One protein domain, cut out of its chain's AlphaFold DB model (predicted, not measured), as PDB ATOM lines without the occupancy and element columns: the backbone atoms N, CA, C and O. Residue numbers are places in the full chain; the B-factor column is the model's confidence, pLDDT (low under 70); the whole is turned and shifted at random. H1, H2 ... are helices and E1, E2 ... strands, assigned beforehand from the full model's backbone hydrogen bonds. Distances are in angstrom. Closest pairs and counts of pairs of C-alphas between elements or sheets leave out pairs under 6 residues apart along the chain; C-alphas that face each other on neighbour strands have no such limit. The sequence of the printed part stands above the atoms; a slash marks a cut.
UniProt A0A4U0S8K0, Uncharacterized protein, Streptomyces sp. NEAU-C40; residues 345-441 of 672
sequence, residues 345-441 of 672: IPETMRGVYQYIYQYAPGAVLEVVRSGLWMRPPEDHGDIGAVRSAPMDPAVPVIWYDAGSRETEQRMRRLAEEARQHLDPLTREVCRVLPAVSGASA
ATOM      1  N   ILE A 345     325.581 372.094 263.949       82.69
ATOM      2  CA  ILE A 345     325.693 370.724 264.494       82.69
ATOM      3  C   ILE A 345     325.552 370.710 266.029       82.69
ATOM      4  O   ILE A 345     326.230 371.495 266.697       82.69
ATOM      5  N   PRO A 346     324.686 369.879 266.635       81.44
ATOM      6  CA  PRO A 346     324.489 369.892 268.081       81.44
ATOM      7  C   PRO A 346     325.710 369.330 268.822       81.44
ATOM      8  O   PRO A 346     326.329 368.349 268.410       81.44
ATOM      9  N   GLU A 347     326.059 369.983 269.928       82.06
ATOM     10  CA  GLU A 347     327.139 369.554 270.815       82.06
ATOM     11  C   GLU A 347     326.603 368.470 271.753       82.06
ATOM     12  O   GLU A 347     325.564 368.645 272.388       82.06
ATOM     13  N   THR A 348     327.287 367.330 271.806       74.12
ATOM     14  CA  THR A 348     326.956 366.206 272.680       74.12
ATOM     15  C   THR A 348     328.123 365.994 273.629       74.12
ATOM     16  O   THR A 348     329.159 365.468 273.241       74.12
ATOM     17  N   MET A 349     327.975 366.401 274.886       56.06
ATOM     18  CA  MET A 349     329.030 366.208 275.877       56.06
ATOM     19  C   MET A 349     329.020 364.751 276.365       56.06
ATOM     20  O   MET A 349     328.036 364.300 276.953       56.06
ATOM     21  N   ARG A 350     330.107 364.004 276.137       54.03
ATOM     22  CA  ARG A 350     330.365 362.719 276.813       54.03
ATOM     23  C   ARG A 350     331.659 362.834 277.612       54.03
ATOM     24  O   ARG A 350     332.743 362.857 277.049       54.03
ATOM     25  N   GLY A 351     331.539 362.890 278.936       51.53
ATOM     26  CA  GLY A 351     332.686 363.007 279.838       51.53
ATOM     27  C   GLY A 351     333.190 364.442 280.025       51.53
ATOM     28  O   GLY A 351     332.706 365.385 279.407       51.53
ATOM     29  N   VAL A 352     334.150 364.600 280.937       47.00
ATOM     30  CA  VAL A 352     334.548 365.909 281.486       47.00
ATOM     31  C   VAL A 352     335.437 366.713 280.517       47.00
ATOM     32  O   VAL A 352     335.540 367.924 280.661       47.00
ATOM     33  N   TYR A 353     336.013 366.084 279.482       53.31
ATOM     34  CA  TYR A 353     337.075 366.699 278.663       53.31
ATOM     35  C   TYR A 353     337.007 366.377 277.159       53.31
ATOM     36  O   TYR A 353     338.025 366.430 276.470       53.31
ATOM     37  N   GLN A 354     335.834 366.006 276.634       69.62
ATOM     38  CA  GLN A 354     335.658 365.677 275.213       69.62
ATOM     39  C   GLN A 354     334.590 366.574 274.581       69.62
ATOM     40  O   GLN A 354     333.422 366.542 274.970       69.62
ATOM     41  N   TYR A 355     334.998 367.354 273.578       80.19
ATOM     42  CA  TYR A 355     334.094 368.201 272.801       80.19
ATOM     43  C   TYR A 355     333.679 367.464 271.537       80.19
ATOM     44  O   TYR A 355     334.402 367.447 270.537       80.19
ATOM     45  N   ILE A 356     332.523 366.817 271.624       86.44
ATOM     46  CA  ILE A 356     331.988 365.940 270.591       86.44
ATOM     47  C   ILE A 356     330.735 366.580 270.003       86.44
ATOM     48  O   ILE A 356     329.865 367.081 270.715       86.44
ATOM     49  N   TYR A 357     330.632 366.545 268.683       89.19
ATOM     50  CA  TYR A 357     329.499 367.069 267.943       89.19
ATOM     51  C   TYR A 357     328.824 365.954 267.164       89.19
ATOM     52  O   TYR A 357     329.485 365.151 266.504       89.19
ATOM     53  N   GLN A 358     327.498 365.908 267.210       89.06
ATOM     54  CA  GLN A 358     326.742 364.951 266.416       89.06
ATOM     55  C   GLN A 358     326.704 365.442 264.967       89.06
ATOM     56  O   GLN A 358     326.022 366.416 264.652       89.06
ATOM     57  N   TYR A 359     327.468 364.780 264.097       89.69
ATOM     58  CA  TYR A 359     327.587 365.167 262.692       89.69
ATOM     59  C   TYR A 359     326.504 364.498 261.839       89.69
ATOM     60  O   TYR A 359     325.807 365.162 261.080       89.69
ATOM     61  N   ALA A 360     326.326 363.184 262.005       89.25
ATOM     62  CA  ALA A 360     325.300 362.391 261.329       89.25
ATOM     63  C   ALA A 360     324.878 361.198 262.214       89.25
ATOM     64  O   ALA A 360     325.569 360.879 263.186       89.25
ATOM     65  N   PRO A 361     323.768 360.491 261.921       88.00
ATOM     66  CA  PRO A 361     323.409 359.275 262.653       88.00
ATOM     67  C   PRO A 361     324.574 358.274 262.675       88.00
ATOM     68  O   PRO A 361     325.103 357.921 261.623       88.00
ATOM     69  N   GLY A 362     325.024 357.851 263.860       87.25
ATOM     70  CA  GLY A 362     326.177 356.953 264.002       87.25
ATOM     71  C   GLY A 362     327.522 357.548 263.558       87.25
ATOM     72  O   GLY A 362     328.405 356.794 263.163       87.25
ATOM     73  N   ALA A 363     327.677 358.876 263.537       90.19
ATOM     74  CA  ALA A 363     328.957 359.543 263.304       90.19
ATOM     75  C   ALA A 363     329.071 360.821 264.143       90.19
ATOM     76  O   ALA A 363     328.185 361.682 264.135       90.19
ATOM     77  N   VAL A 364     330.186 360.952 264.847       91.38
ATOM     78  CA  VAL A 364     330.505 362.109 265.672       91.38
ATOM     79  C   VAL A 364     331.792 362.770 265.201       91.38
ATOM     80  O   VAL A 364     332.690 362.122 264.664       91.38
ATOM     81  N   LEU A 365     331.860 364.078 265.417       91.94
ATOM     82  CA  LEU A 365     333.011 364.912 265.132       91.94
ATOM     83  C   LEU A 365     333.595 365.405 266.456       91.94
ATOM     84  O   LEU A 365     332.986 366.221 267.145       91.94
ATOM     85  N   GLU A 366     334.756 364.885 266.825       90.88
ATOM     86  CA  GLU A 366     335.471 365.233 268.052       90.88
ATOM     87  C   GLU A 366     336.552 366.283 267.768       90.88
ATOM     88  O   GLU A 366     337.251 366.214 266.754       90.88
ATOM     89  N   VAL A 367     336.708 367.263 268.660       91.25
ATOM     90  CA  VAL A 367     337.825 368.218 268.611       91.25
ATOM     91  C   VAL A 367     339.057 367.593 269.264       91.25
ATOM     92  O   VAL A 367     339.010 367.213 270.431       91.25
ATOM     93  N   VAL A 368     340.171 367.531 268.530       88.94
ATOM     94  CA  VAL A 368     341.449 366.957 268.994       88.94
ATOM     95  C   VAL A 368     342.602 367.944 268.803       88.94
ATOM     96  O   VAL A 368     342.443 368.994 268.178       88.94
ATOM     97  N   ARG A 369     343.791 367.618 269.328       87.00
ATOM     98  CA  ARG A 369     344.948 368.525 269.309       87.00
ATOM     99  C   ARG A 369     345.354 368.989 267.912       87.00
ATOM    100  O   ARG A 369     345.595 370.175 267.718       87.00
ATOM    101  N   SER A 370     345.409 368.077 266.948       88.44
ATOM    102  CA  SER A 370     345.848 368.377 265.581       88.44
ATOM    103  C   SER A 370     344.714 368.819 264.638       88.44
ATOM    104  O   SER A 370     344.955 369.009 263.447       88.44
ATOM    105  N   GLY A 371     343.472 368.946 265.130       92.81
ATOM    106  CA  GLY A 371     342.314 369.293 264.306       92.81
ATOM    107  C   GLY A 371     341.014 368.639 264.771       92.81
ATOM    108  O   GLY A 371     340.517 368.929 265.858       92.81
ATOM    109  N   LEU A 372     340.437 367.791 263.923       93.75
ATOM    110  CA  LEU A 372     339.153 367.127 264.156       93.75
ATOM    111  C   LEU A 372     339.284 365.619 263.972       93.75
ATOM    112  O   LEU A 372     340.183 365.147 263.281       93.75
ATOM    113  N   TRP A 373     338.357 364.862 264.542       92.31
ATOM    114  CA  TRP A 373     338.287 363.420 264.363       92.31
ATOM    115  C   TRP A 373     336.851 362.974 264.091       92.31
ATOM    116  O   TRP A 373     335.963 363.147 264.922       92.31
ATOM    117  N   MET A 374     336.631 362.423 262.899       92.88
ATOM    118  CA  MET A 374     335.389 361.801 262.456       92.88
ATOM    119  C   MET A 374     335.389 360.321 262.839       92.88
ATOM    120  O   MET A 374     336.212 359.544 262.345       92.88
ATOM    121  N   ARG A 375     334.463 359.917 263.708       91.19
ATOM    122  CA  ARG A 375     334.418 358.549 264.240       91.19
ATOM    123  C   ARG A 375     333.001 358.090 264.596       91.19
ATOM    124  O   ARG A 375     332.105 358.925 264.725       91.19
ATOM    125  N   PRO A 376     332.774 356.782 264.789       88.62
ATOM    126  CA  PRO A 376     331.575 356.287 265.463       88.62
ATOM    127  C   PRO A 376     331.430 356.857 266.893       88.62
ATOM    128  O   PRO A 376     332.433 357.235 267.506       88.62
ATOM    129  N   PRO A 377     330.202 356.937 267.444       84.12
ATOM    130  CA  PRO A 377     329.971 357.347 268.833       84.12
ATOM    131  C   PRO A 377     330.666 356.440 269.855       84.12
ATOM    132  O   PRO A 377     331.058 356.903 270.926       84.12
ATOM    133  N   GLU A 378     330.789 355.155 269.533       80.19
ATOM    134  CA  GLU A 378     331.514 354.173 270.317       80.19
ATOM    135  C   GLU A 378     333.023 354.323 270.101       80.19
ATOM    136  O   GLU A 378     333.515 354.478 268.983       80.19
ATOM    137  N   ASP A 379     333.763 354.285 271.202       68.31
ATOM    138  CA  ASP A 379     335.215 354.362 271.192       68.31
ATOM    139  C   ASP A 379     335.792 353.034 270.648       68.31
ATOM    140  O   ASP A 379     335.606 351.963 271.234       68.31
ATOM    141  N   HIS A 380     336.487 353.097 269.509       61.28
ATOM    142  CA  HIS A 380     337.128 351.954 268.854       61.28
ATOM    143  C   HIS A 380     338.599 352.273 268.523       61.28
ATOM    144  O   HIS A 380     338.927 353.384 268.112       61.28
ATOM    145  N   GLY A 381     339.500 351.299 268.701       60.62
ATOM    146  CA  GLY A 381     340.918 351.423 268.329       60.62
ATOM    147  C   GLY A 381     341.823 352.166 269.329       60.62
ATOM    148  O   GLY A 381     341.531 352.260 270.520       60.62
ATOM    149  N   ASP A 382     342.967 352.656 268.838       62.00
ATOM    150  CA  ASP A 382     343.992 353.384 269.607       62.00
ATOM    151  C   ASP A 382     343.640 354.878 269.734       62.00
ATOM    152  O   ASP A 382     344.189 355.762 269.072       62.00
ATOM    153  N   ILE A 383     342.663 355.143 270.600       70.19
ATOM    154  CA  ILE A 383     342.085 356.465 270.885       70.19
ATOM    155  C   ILE A 383     343.146 357.457 271.403       70.19
ATOM    156  O   ILE A 383     343.044 358.671 271.197       70.19
ATOM    157  N   GLY A 384     344.175 356.944 272.085       70.75
ATOM    158  CA  GLY A 384     345.249 357.748 272.664       70.75
ATOM    159  C   GLY A 384     346.141 358.391 271.604       70.75
ATOM    160  O   GLY A 384     346.527 359.553 271.767       70.75
ATOM    161  N   ALA A 385     346.418 357.684 270.504       76.62
ATOM    162  CA  ALA A 385     347.299 358.168 269.443       76.62
ATOM    163  C   ALA A 385     346.742 359.407 268.724       76.62
ATOM    164  O   ALA A 385     347.468 360.382 268.544       76.62
ATOM    165  N   VAL A 386     345.451 359.414 268.365       81.25
ATOM    166  CA  VAL A 386     344.819 360.557 267.671       81.25
ATOM    167  C   VAL A 386     344.714 361.775 268.588       81.25
ATOM    168  O   VAL A 386     345.036 362.892 268.184       81.25
ATOM    169  N   ARG A 387     344.307 361.573 269.847       81.38
ATOM    170  CA  ARG A 387     344.186 362.660 270.835       81.38
ATOM    171  C   ARG A 387     345.536 363.286 271.187       81.38
ATOM    172  O   ARG A 387     345.599 364.487 271.443       81.38
ATOM    173  N   SER A 388     346.603 362.487 271.164       77.12
ATOM    174  CA  SER A 388     347.967 362.925 271.484       77.12
ATOM    175  C   SER A 388     348.770 363.374 270.261       77.12
ATOM    176  O   SER A 388     349.885 363.869 270.433       77.12
ATOM    177  N   ALA A 389     348.229 363.217 269.046       81.31
ATOM    178  CA  ALA A 389     348.927 363.548 267.810       81.31
ATOM    179  C   ALA A 389     349.415 365.010 267.830       81.31
ATOM    180  O   ALA A 389     348.650 365.914 268.200       81.31
ATOM    181  N   PRO A 390     350.685 365.266 267.456       81.94
ATOM    182  CA  PRO A 390     351.205 366.620 267.403       81.94
ATOM    183  C   PRO A 390     350.432 367.432 266.363       81.94
ATOM    184  O   PRO A 390     349.942 366.910 265.363       81.94
ATOM    185  N   MET A 391     350.310 368.728 266.617       86.06
ATOM    186  CA  MET A 391     349.680 369.649 265.683       86.06
ATOM    187  C   MET A 391     350.734 370.226 264.741       86.06
ATOM    188  O   MET A 391     351.757 370.718 265.211       86.06
ATOM    189  N   ASP A 392     350.439 370.223 263.443       89.12
ATOM    190  CA  ASP A 392     351.169 370.998 262.441       89.12
ATOM    191  C   ASP A 392     350.538 372.407 262.331       89.12
ATOM    192  O   ASP A 392     349.335 372.527 262.052       89.12
ATOM    193  N   PRO A 393     351.303 373.491 262.567       89.25
ATOM    194  CA  PRO A 393     350.805 374.857 262.426       89.25
ATOM    195  C   PRO A 393     350.352 375.229 261.007       89.25
ATOM    196  O   PRO A 393     349.525 376.120 260.851       89.25
ATOM    197  N   ALA A 394     350.848 374.562 259.965       90.00
ATOM    198  CA  ALA A 394     350.476 374.845 258.581       90.00
ATOM    199  C   ALA A 394     349.309 373.972 258.088       90.00
ATOM    200  O   ALA A 394     348.589 374.367 257.169       90.00
ATOM    201  N   VAL A 395     349.107 372.792 258.686       90.94
ATOM    202  CA  VAL A 395     348.216 371.761 258.136       90.94
ATOM    203  C   VAL A 395     347.241 371.222 259.195       90.94
ATOM    204  O   VAL A 395     347.611 370.362 259.996       90.94
ATOM    205  N   PRO A 396     345.962 371.643 259.177       93.19
ATOM    206  CA  PRO A 396     344.927 370.993 259.970       93.19
ATOM    207  C   PRO A 396     344.630 369.587 259.450       93.19
ATOM    208  O   PRO A 396     344.634 369.345 258.239       93.19
ATOM    209  N   VAL A 397     344.278 368.676 260.358       93.81
ATOM    210  CA  VAL A 397     343.878 367.308 260.001       93.81
ATOM    211  C   VAL A 397     342.464 366.999 260.485       93.81
ATOM    212  O   VAL A 397     342.132 367.235 261.646       93.81
ATOM    213  N   ILE A 398     341.644 366.424 259.603       94.69
ATOM    214  CA  ILE A 398     340.456 365.654 259.978       94.69
ATOM    215  C   ILE A 398     340.837 364.178 259.923       94.69
ATOM    216  O   ILE A 398     341.003 363.601 258.847       94.69
ATOM    217  N   TRP A 399     340.986 363.568 261.090       93.12
ATOM    218  CA  TRP A 399     341.168 362.130 261.201       93.12
ATOM    219  C   TRP A 399     339.853 361.422 260.889       93.12
ATOM    220  O   TRP A 399     338.793 361.926 261.255       93.12
ATOM    221  N   TYR A 400     339.896 360.250 260.266       91.56
ATOM    222  CA  TYR A 400     338.737 359.363 260.171       91.56
ATOM    223  C   TYR A 400     339.057 357.984 260.734       91.56
ATOM    224  O   TYR A 400     340.146 357.453 260.521       91.56
ATOM    225  N   ASP A 401     338.108 357.409 261.467       88.44
ATOM    226  CA  ASP A 401     338.226 356.047 261.986       88.44
ATOM    227  C   ASP A 401     338.322 355.021 260.840       88.44
ATOM    228  O   ASP A 401     337.524 355.054 259.900       88.44
ATOM    229  N   ALA A 402     339.308 354.123 260.925       83.81
ATOM    230  CA  ALA A 402     339.588 353.081 259.936       83.81
ATOM    231  C   ALA A 402     339.473 351.654 260.518       83.81
ATOM    232  O   ALA A 402     340.097 350.722 260.015       83.81
ATOM    233  N   GLY A 403     338.692 351.462 261.589       77.94
ATOM    234  CA  GLY A 403     338.593 350.191 262.322       77.94
ATOM    235  C   GLY A 403     337.974 349.024 261.538       77.94
ATOM    236  O   GLY A 403     338.243 347.864 261.839       77.94
ATOM    237  N   SER A 404     337.177 349.303 260.505       82.06
ATOM    238  CA  SER A 404     336.680 348.317 259.535       82.06
ATOM    239  C   SER A 404     336.606 348.952 258.145       82.06
ATOM    240  O   SER A 404     336.493 350.171 258.050       82.06
ATOM    241  N   ARG A 405     336.603 348.163 257.059       83.19
ATOM    242  CA  ARG A 405     336.493 348.718 255.690       83.19
ATOM    243  C   ARG A 405     335.211 349.528 255.471       83.19
ATOM    244  O   ARG A 405     335.233 350.517 254.746       83.19
ATOM    245  N   GLU A 406     334.099 349.105 256.067       84.94
ATOM    246  CA  GLU A 406     332.817 349.809 255.950       84.94
ATOM    247  C   GLU A 406     332.834 351.120 256.749       84.94
ATOM    248  O   GLU A 406     332.484 352.178 256.220       84.94
ATOM    249  N   THR A 407     333.327 351.067 257.992       85.25
ATOM    250  CA  THR A 407     333.522 352.251 258.839       85.25
ATOM    251  C   THR A 407     334.470 353.242 258.174       85.25
ATOM    252  O   THR A 407     334.139 354.419 258.088       85.25
ATOM    253  N   GLU A 408     335.592 352.773 257.634       89.12
ATOM    254  CA  GLU A 408     336.597 353.586 256.949       89.12
ATOM    255  C   GLU A 408     335.986 354.351 255.773       89.12
ATOM    256  O   GLU A 408     336.081 355.576 255.707       89.12
ATOM    257  N   GLN A 409     335.296 353.653 254.864       91.75
ATOM    258  CA  GLN A 409     334.665 354.281 253.700       91.75
ATOM    259  C   GLN A 409     333.613 355.315 254.107       91.75
ATOM    260  O   GLN A 409     333.507 356.380 253.487       91.75
ATOM    261  N   ARG A 410     332.831 355.014 255.148       93.56
ATOM    262  CA  ARG A 410     331.795 355.912 255.652       93.56
ATOM    263  C   ARG A 410     332.389 357.138 256.345       93.56
ATOM    264  O   ARG A 410     332.025 358.258 255.993       93.56
ATOM    265  N   MET A 411     333.306 356.945 257.291       93.19
ATOM    266  CA  MET A 411     333.925 358.027 258.064       93.19
ATOM    267  C   MET A 411     334.803 358.908 257.189       93.19
ATOM    268  O   MET A 411     334.751 360.127 257.326       93.19
ATOM    269  N   ARG A 412     335.529 358.335 256.225       94.94
ATOM    270  CA  ARG A 412     336.278 359.111 255.235       94.94
ATOM    271  C   ARG A 412     335.363 360.014 254.412       94.94
ATOM    272  O   ARG A 412     335.654 361.197 254.272       94.94
ATOM    273  N   ARG A 413     334.247 359.486 253.896       96.56
ATOM    274  CA  ARG A 413     333.276 360.277 253.119       96.56
ATOM    275  C   ARG A 413     332.718 361.439 253.942       96.56
ATOM    276  O   ARG A 413     332.698 362.567 253.462       96.56
ATOM    277  N   LEU A 414     332.304 361.170 255.182       96.06
ATOM    278  CA  LEU A 414     331.786 362.197 256.092       96.06
ATOM    279  C   LEU A 414     332.865 363.221 256.479       96.06
ATOM    280  O   LEU A 414     332.566 364.403 256.597       96.06
ATOM    281  N   ALA A 415     334.120 362.800 256.645       95.12
ATOM    282  CA  ALA A 415     335.243 363.697 256.908       95.12
ATOM    283  C   ALA A 415     335.550 364.610 255.710       95.12
ATOM    284  O   ALA A 415     335.785 365.807 255.887       95.12
ATOM    285  N   GLU A 416     335.516 364.074 254.486       96.25
ATOM    286  CA  GLU A 416     335.657 364.864 253.260       96.25
ATOM    287  C   GLU A 416     334.508 365.872 253.109       96.25
ATOM    288  O   GLU A 416     334.756 367.026 252.763       96.25
ATOM    289  N   GLU A 417     333.275 365.481 253.437       95.12
ATOM    290  CA  GLU A 417     332.118 366.382 253.477       95.12
ATOM    291  C   GLU A 417     332.277 367.472 254.548       95.12
ATOM    292  O   GLU A 417     332.077 368.655 254.267       95.12
ATOM    293  N   ALA A 418     332.707 367.110 255.759       93.94
ATOM    294  CA  ALA A 418     332.955 368.059 256.840       93.94
ATOM    295  C   ALA A 418     334.026 369.085 256.442       93.94
ATOM    296  O   ALA A 418     333.863 370.278 256.701       93.94
ATOM    297  N   ARG A 419     335.079 368.650 255.731       95.06
ATOM    298  CA  ARG A 419     336.106 369.543 255.175       95.06
ATOM    299  C   ARG A 419     335.497 370.610 254.264       95.06
ATOM    300  O   ARG A 419     335.895 371.770 254.347       95.06
ATOM    301  N   GLN A 420     334.521 370.251 253.428       94.06
ATOM    302  CA  GLN A 420     333.857 371.203 252.524       94.06
ATOM    303  C   GLN A 420     333.016 372.254 253.253       94.06
ATOM    304  O   GLN A 420     332.716 373.293 252.673       94.06
ATOM    305  N   HIS A 421     332.663 372.025 254.517       91.31
ATOM    306  CA  HIS A 421     331.925 372.986 255.334       91.31
ATOM    307  C   HIS A 421     332.835 373.900 256.174       91.31
ATOM    308  O   HIS A 421     332.343 374.837 256.803       91.31
ATOM    309  N   LEU A 422     334.154 373.671 256.167       89.62
ATOM    310  CA  LEU A 422     335.121 374.546 256.833       89.62
ATOM    311  C   LEU A 422     335.234 375.908 256.137       89.62
ATOM    312  O   LEU A 422     334.893 376.047 254.957       89.62
ATOM    313  N   ASP A 423     335.756 376.907 256.856       84.38
ATOM    314  CA  ASP A 423     336.084 378.210 256.275       84.38
ATOM    315  C   ASP A 423     337.083 378.075 255.104       84.38
ATOM    316  O   ASP A 423     337.885 377.138 255.111       84.38
ATOM    317  N   PRO A 424     337.041 378.966 254.089       83.94
ATOM    318  CA  PRO A 424     337.795 378.785 252.845       83.94
ATOM    319  C   PRO A 424     339.295 378.552 253.054       83.94
ATOM    320  O   PRO A 424     339.842 377.603 252.501       83.94
ATOM    321  N   LEU A 425     339.927 379.352 253.921       79.94
ATOM    322  CA  LEU A 425     341.358 379.249 254.216       79.94
ATOM    323  C   LEU A 425     341.701 377.905 254.863       79.94
ATOM    324  O   LEU A 425     342.606 377.214 254.409       79.94
ATOM    325  N   THR A 426     340.952 377.495 255.892       85.31
ATOM    326  CA  THR A 426     341.194 376.209 256.562       85.31
ATOM    327  C   THR A 426     340.920 375.037 255.616       85.31
ATOM    328  O   THR A 426     341.671 374.066 255.609       85.31
ATOM    329  N   ARG A 427     339.875 375.116 254.783       90.38
ATOM    330  CA  ARG A 427     339.485 374.063 253.831       90.38
ATOM    331  C   ARG A 427     340.587 373.731 252.827       90.38
ATOM    332  O   ARG A 427     340.763 372.549 252.518       90.38
ATOM    333  N   GLU A 428     341.280 374.744 252.312       88.88
ATOM    334  CA  GLU A 428     342.330 374.590 251.295       88.88
ATOM    335  C   GLU A 428     343.533 373.801 251.814       88.88
ATOM    336  O   GLU A 428     344.036 372.923 251.115       88.88
ATOM    337  N   VAL A 429     343.950 374.062 253.055       89.50
ATOM    338  CA  VAL A 429     345.124 373.416 253.664       89.50
ATOM    339  C   VAL A 429     344.789 372.143 254.450       89.50
ATOM    340  O   VAL A 429     345.675 371.334 254.718       89.50
ATOM    341  N   CYS A 430     343.519 371.936 254.817       93.50
ATOM    342  CA  CYS A 430     343.091 370.803 255.635       93.50
ATOM    343  C   CYS A 430     343.260 369.459 254.915       93.50
ATOM    344  O   CYS A 430     342.750 369.254 253.810       93.50
ATOM    345  N   ARG A 431     343.881 368.491 255.598       94.50
ATOM    346  CA  ARG A 431     344.023 367.105 255.129       94.50
ATOM    347  C   ARG A 431     343.025 366.179 255.814       94.50
ATOM    348  O   ARG A 431     342.638 366.410 256.955       94.50
ATOM    349  N   VAL A 432     342.627 365.117 255.118       94.38
ATOM    350  CA  VAL A 432     341.775 364.046 255.657       94.38
ATOM    351  C   VAL A 432     342.611 362.773 255.712       94.38
ATOM    352  O   VAL A 432     343.021 362.271 254.665       94.38
ATOM    353  N   LEU A 433     342.916 362.285 256.915       91.19
ATOM    354  CA  LEU A 433     343.874 361.195 257.140       91.19
ATOM    355  C   LEU A 433     343.248 360.055 257.957       91.19
ATOM    356  O   LEU A 433     342.431 360.321 258.837       91.19
ATOM    357  N   PRO A 434     343.617 358.790 257.703       88.69
ATOM    358  CA  PRO A 434     343.118 357.678 258.501       88.69
ATOM    359  C   PRO A 434     343.736 357.710 259.903       88.69
ATOM    360  O   PRO A 434     344.936 357.943 260.065       88.69
ATOM    361  N   ALA A 435     342.928 357.428 260.921       82.44
ATOM    362  CA  ALA A 435     343.387 357.166 262.278       82.44
ATOM    363  C   ALA A 435     344.020 355.761 262.339       82.44
ATOM    364  O   ALA A 435     343.366 354.786 262.700       82.44
ATOM    365  N   VAL A 436     345.284 355.639 261.923       62.62
ATOM    366  CA  VAL A 436     346.069 354.391 262.013       62.62
ATOM    367  C   VAL A 436     346.969 354.391 263.255       62.62
ATOM    368  O   VAL A 436     347.568 355.413 263.588       62.62
ATOM    369  N   SER A 437     347.082 353.244 263.936       51.41
ATOM    370  CA  SER A 437     347.795 353.100 265.218       51.41
ATOM    371  C   SER A 437     349.256 353.582 265.225       51.41
ATOM    372  O   SER A 437     350.050 353.279 264.329       51.41
ATOM    373  N   GLY A 438     349.610 354.242 266.334       42.69
ATOM    374  CA  GLY A 438     350.922 354.275 266.994       42.69
ATOM    375  C   GLY A 438     352.093 354.998 266.322       42.69
ATOM    376  O   GLY A 438     352.666 355.905 266.915       42.69
ATOM    377  N   ALA A 439     352.491 354.604 265.112       34.94
ATOM    378  CA  ALA A 439     353.772 355.033 264.520       34.94
ATOM    379  C   ALA A 439     353.617 355.894 263.255       34.94
ATOM    380  O   ALA A 439     354.520 356.644 262.888       34.94
ATOM    381  N   SER A 440     352.461 355.815 262.592       43.22
ATOM    382  CA  SER A 440     352.236 356.462 261.295       43.22
ATOM    383  C   SER A 440     351.634 357.867 261.410       43.22
ATOM    384  O   SER A 440     351.864 358.679 260.529       43.22
ATOM    385  N   ALA A 441     350.948 358.228 262.503       39.47
ATOM    386  CA  ALA A 441     350.384 359.578 262.662       39.47
ATOM    387  C   ALA A 441     351.468 360.682 262.679       39.47
ATOM    388  O   ALA A 441     351.312 361.708 262.024       39.47
TER     389      ALA A 441
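Overview. This is residues 345 to 441 of the 672 residues of an uncharacterized protein of Streptomyces sp. NEAU-C40 (UniProt A0A4U0S8K0). One strongly twisted sheet of six strands forms the core, with the long helix H2 packed over one face and the short helix H1 over the opposite face. A third helix, H3, is off the sheet, near the last residues of H2. The 97 printed residues run E1, E2, E3, E4, H1, E5, H2, H3, E6 along the chain, and the mixed sheet has the order E1, E2, E3, E4, E5, E6. The class is mixed, helices and strands, and the whole is compact and rounded, with a radius of gyration of the C-alphas of 12.4 A and spans of 32 by 31 by 30 A.

Arrangement. In the sheet, E2 (residues 355 to 360), E3 (363 to 368) and E4 (371 to 375) make a meander, each strand the antiparallel neighbour of the one before. E2 and E3 are a hairpin, with N 357 and O 365 at 2.8 A; E3 and E4 are another, with N 366 and O 373 at 2.8 A. E5 (397 to 401) is parallel to E4 at 16 degrees, with N 374 and O 399 at 2.8 A. E6 (431 to 435), an edge strand, is parallel to E5 at 34 degrees, with N 398 and O 431 at 2.8 A. The other edge strand, E1 (347 to 349), meets E2 only at a point, where C-alphas 347 and 357 face each other at 4.5 A. H2 (405 to 420) is on the sheet; its closest C-alphas to E5 are those of Met 411 and Tyr 400, 5.4 A apart. H1 (383 to 388) is on the opposite face, at a height over the sheet of 9.1 A. It lies over E4 and runs along it, at 0 degrees on the local plane; only just is it not over E5 too, on which 2 of its 6 C-alphas fall. H3 (424 to 429) is not on the sheet and is close to H2 but not clearly touching, the closest C-alphas being those of Arg 427 and Arg 419, 5.8 A apart. E4, H1, E5 form a strand-helix-strand unit, two parallel neighbour strands with a helix between, with a left-handed crossover; E5, H2, H3, E6 form another, right-handed. Every O i to N i+4 pair is within hydrogen-bond range in H1 and H2, and 1 of 2 in H3.

Along the chain. E1 begins at C-alpha 347, (327.139, 369.554, 270.815). E2 and E3 are each 15.6 A long, E4 13.3 A, E5 12.8 A and E6 12.3 A. H2, 22.9 A long, begins at C-alpha 405, (336.493, 348.718, 255.690). E6 ends at C-alpha 435, (343.387, 357.166, 262.278).

Size, cuts and confidence. The two C-alphas farthest apart, those of Pro 346 and Ala 439, are 33.0 A apart. The printed part has no cut and no long link. Its mean pLDDT is 82.3, and residues 349 to 354, 379 to 382 and 436 to 441 are under 70.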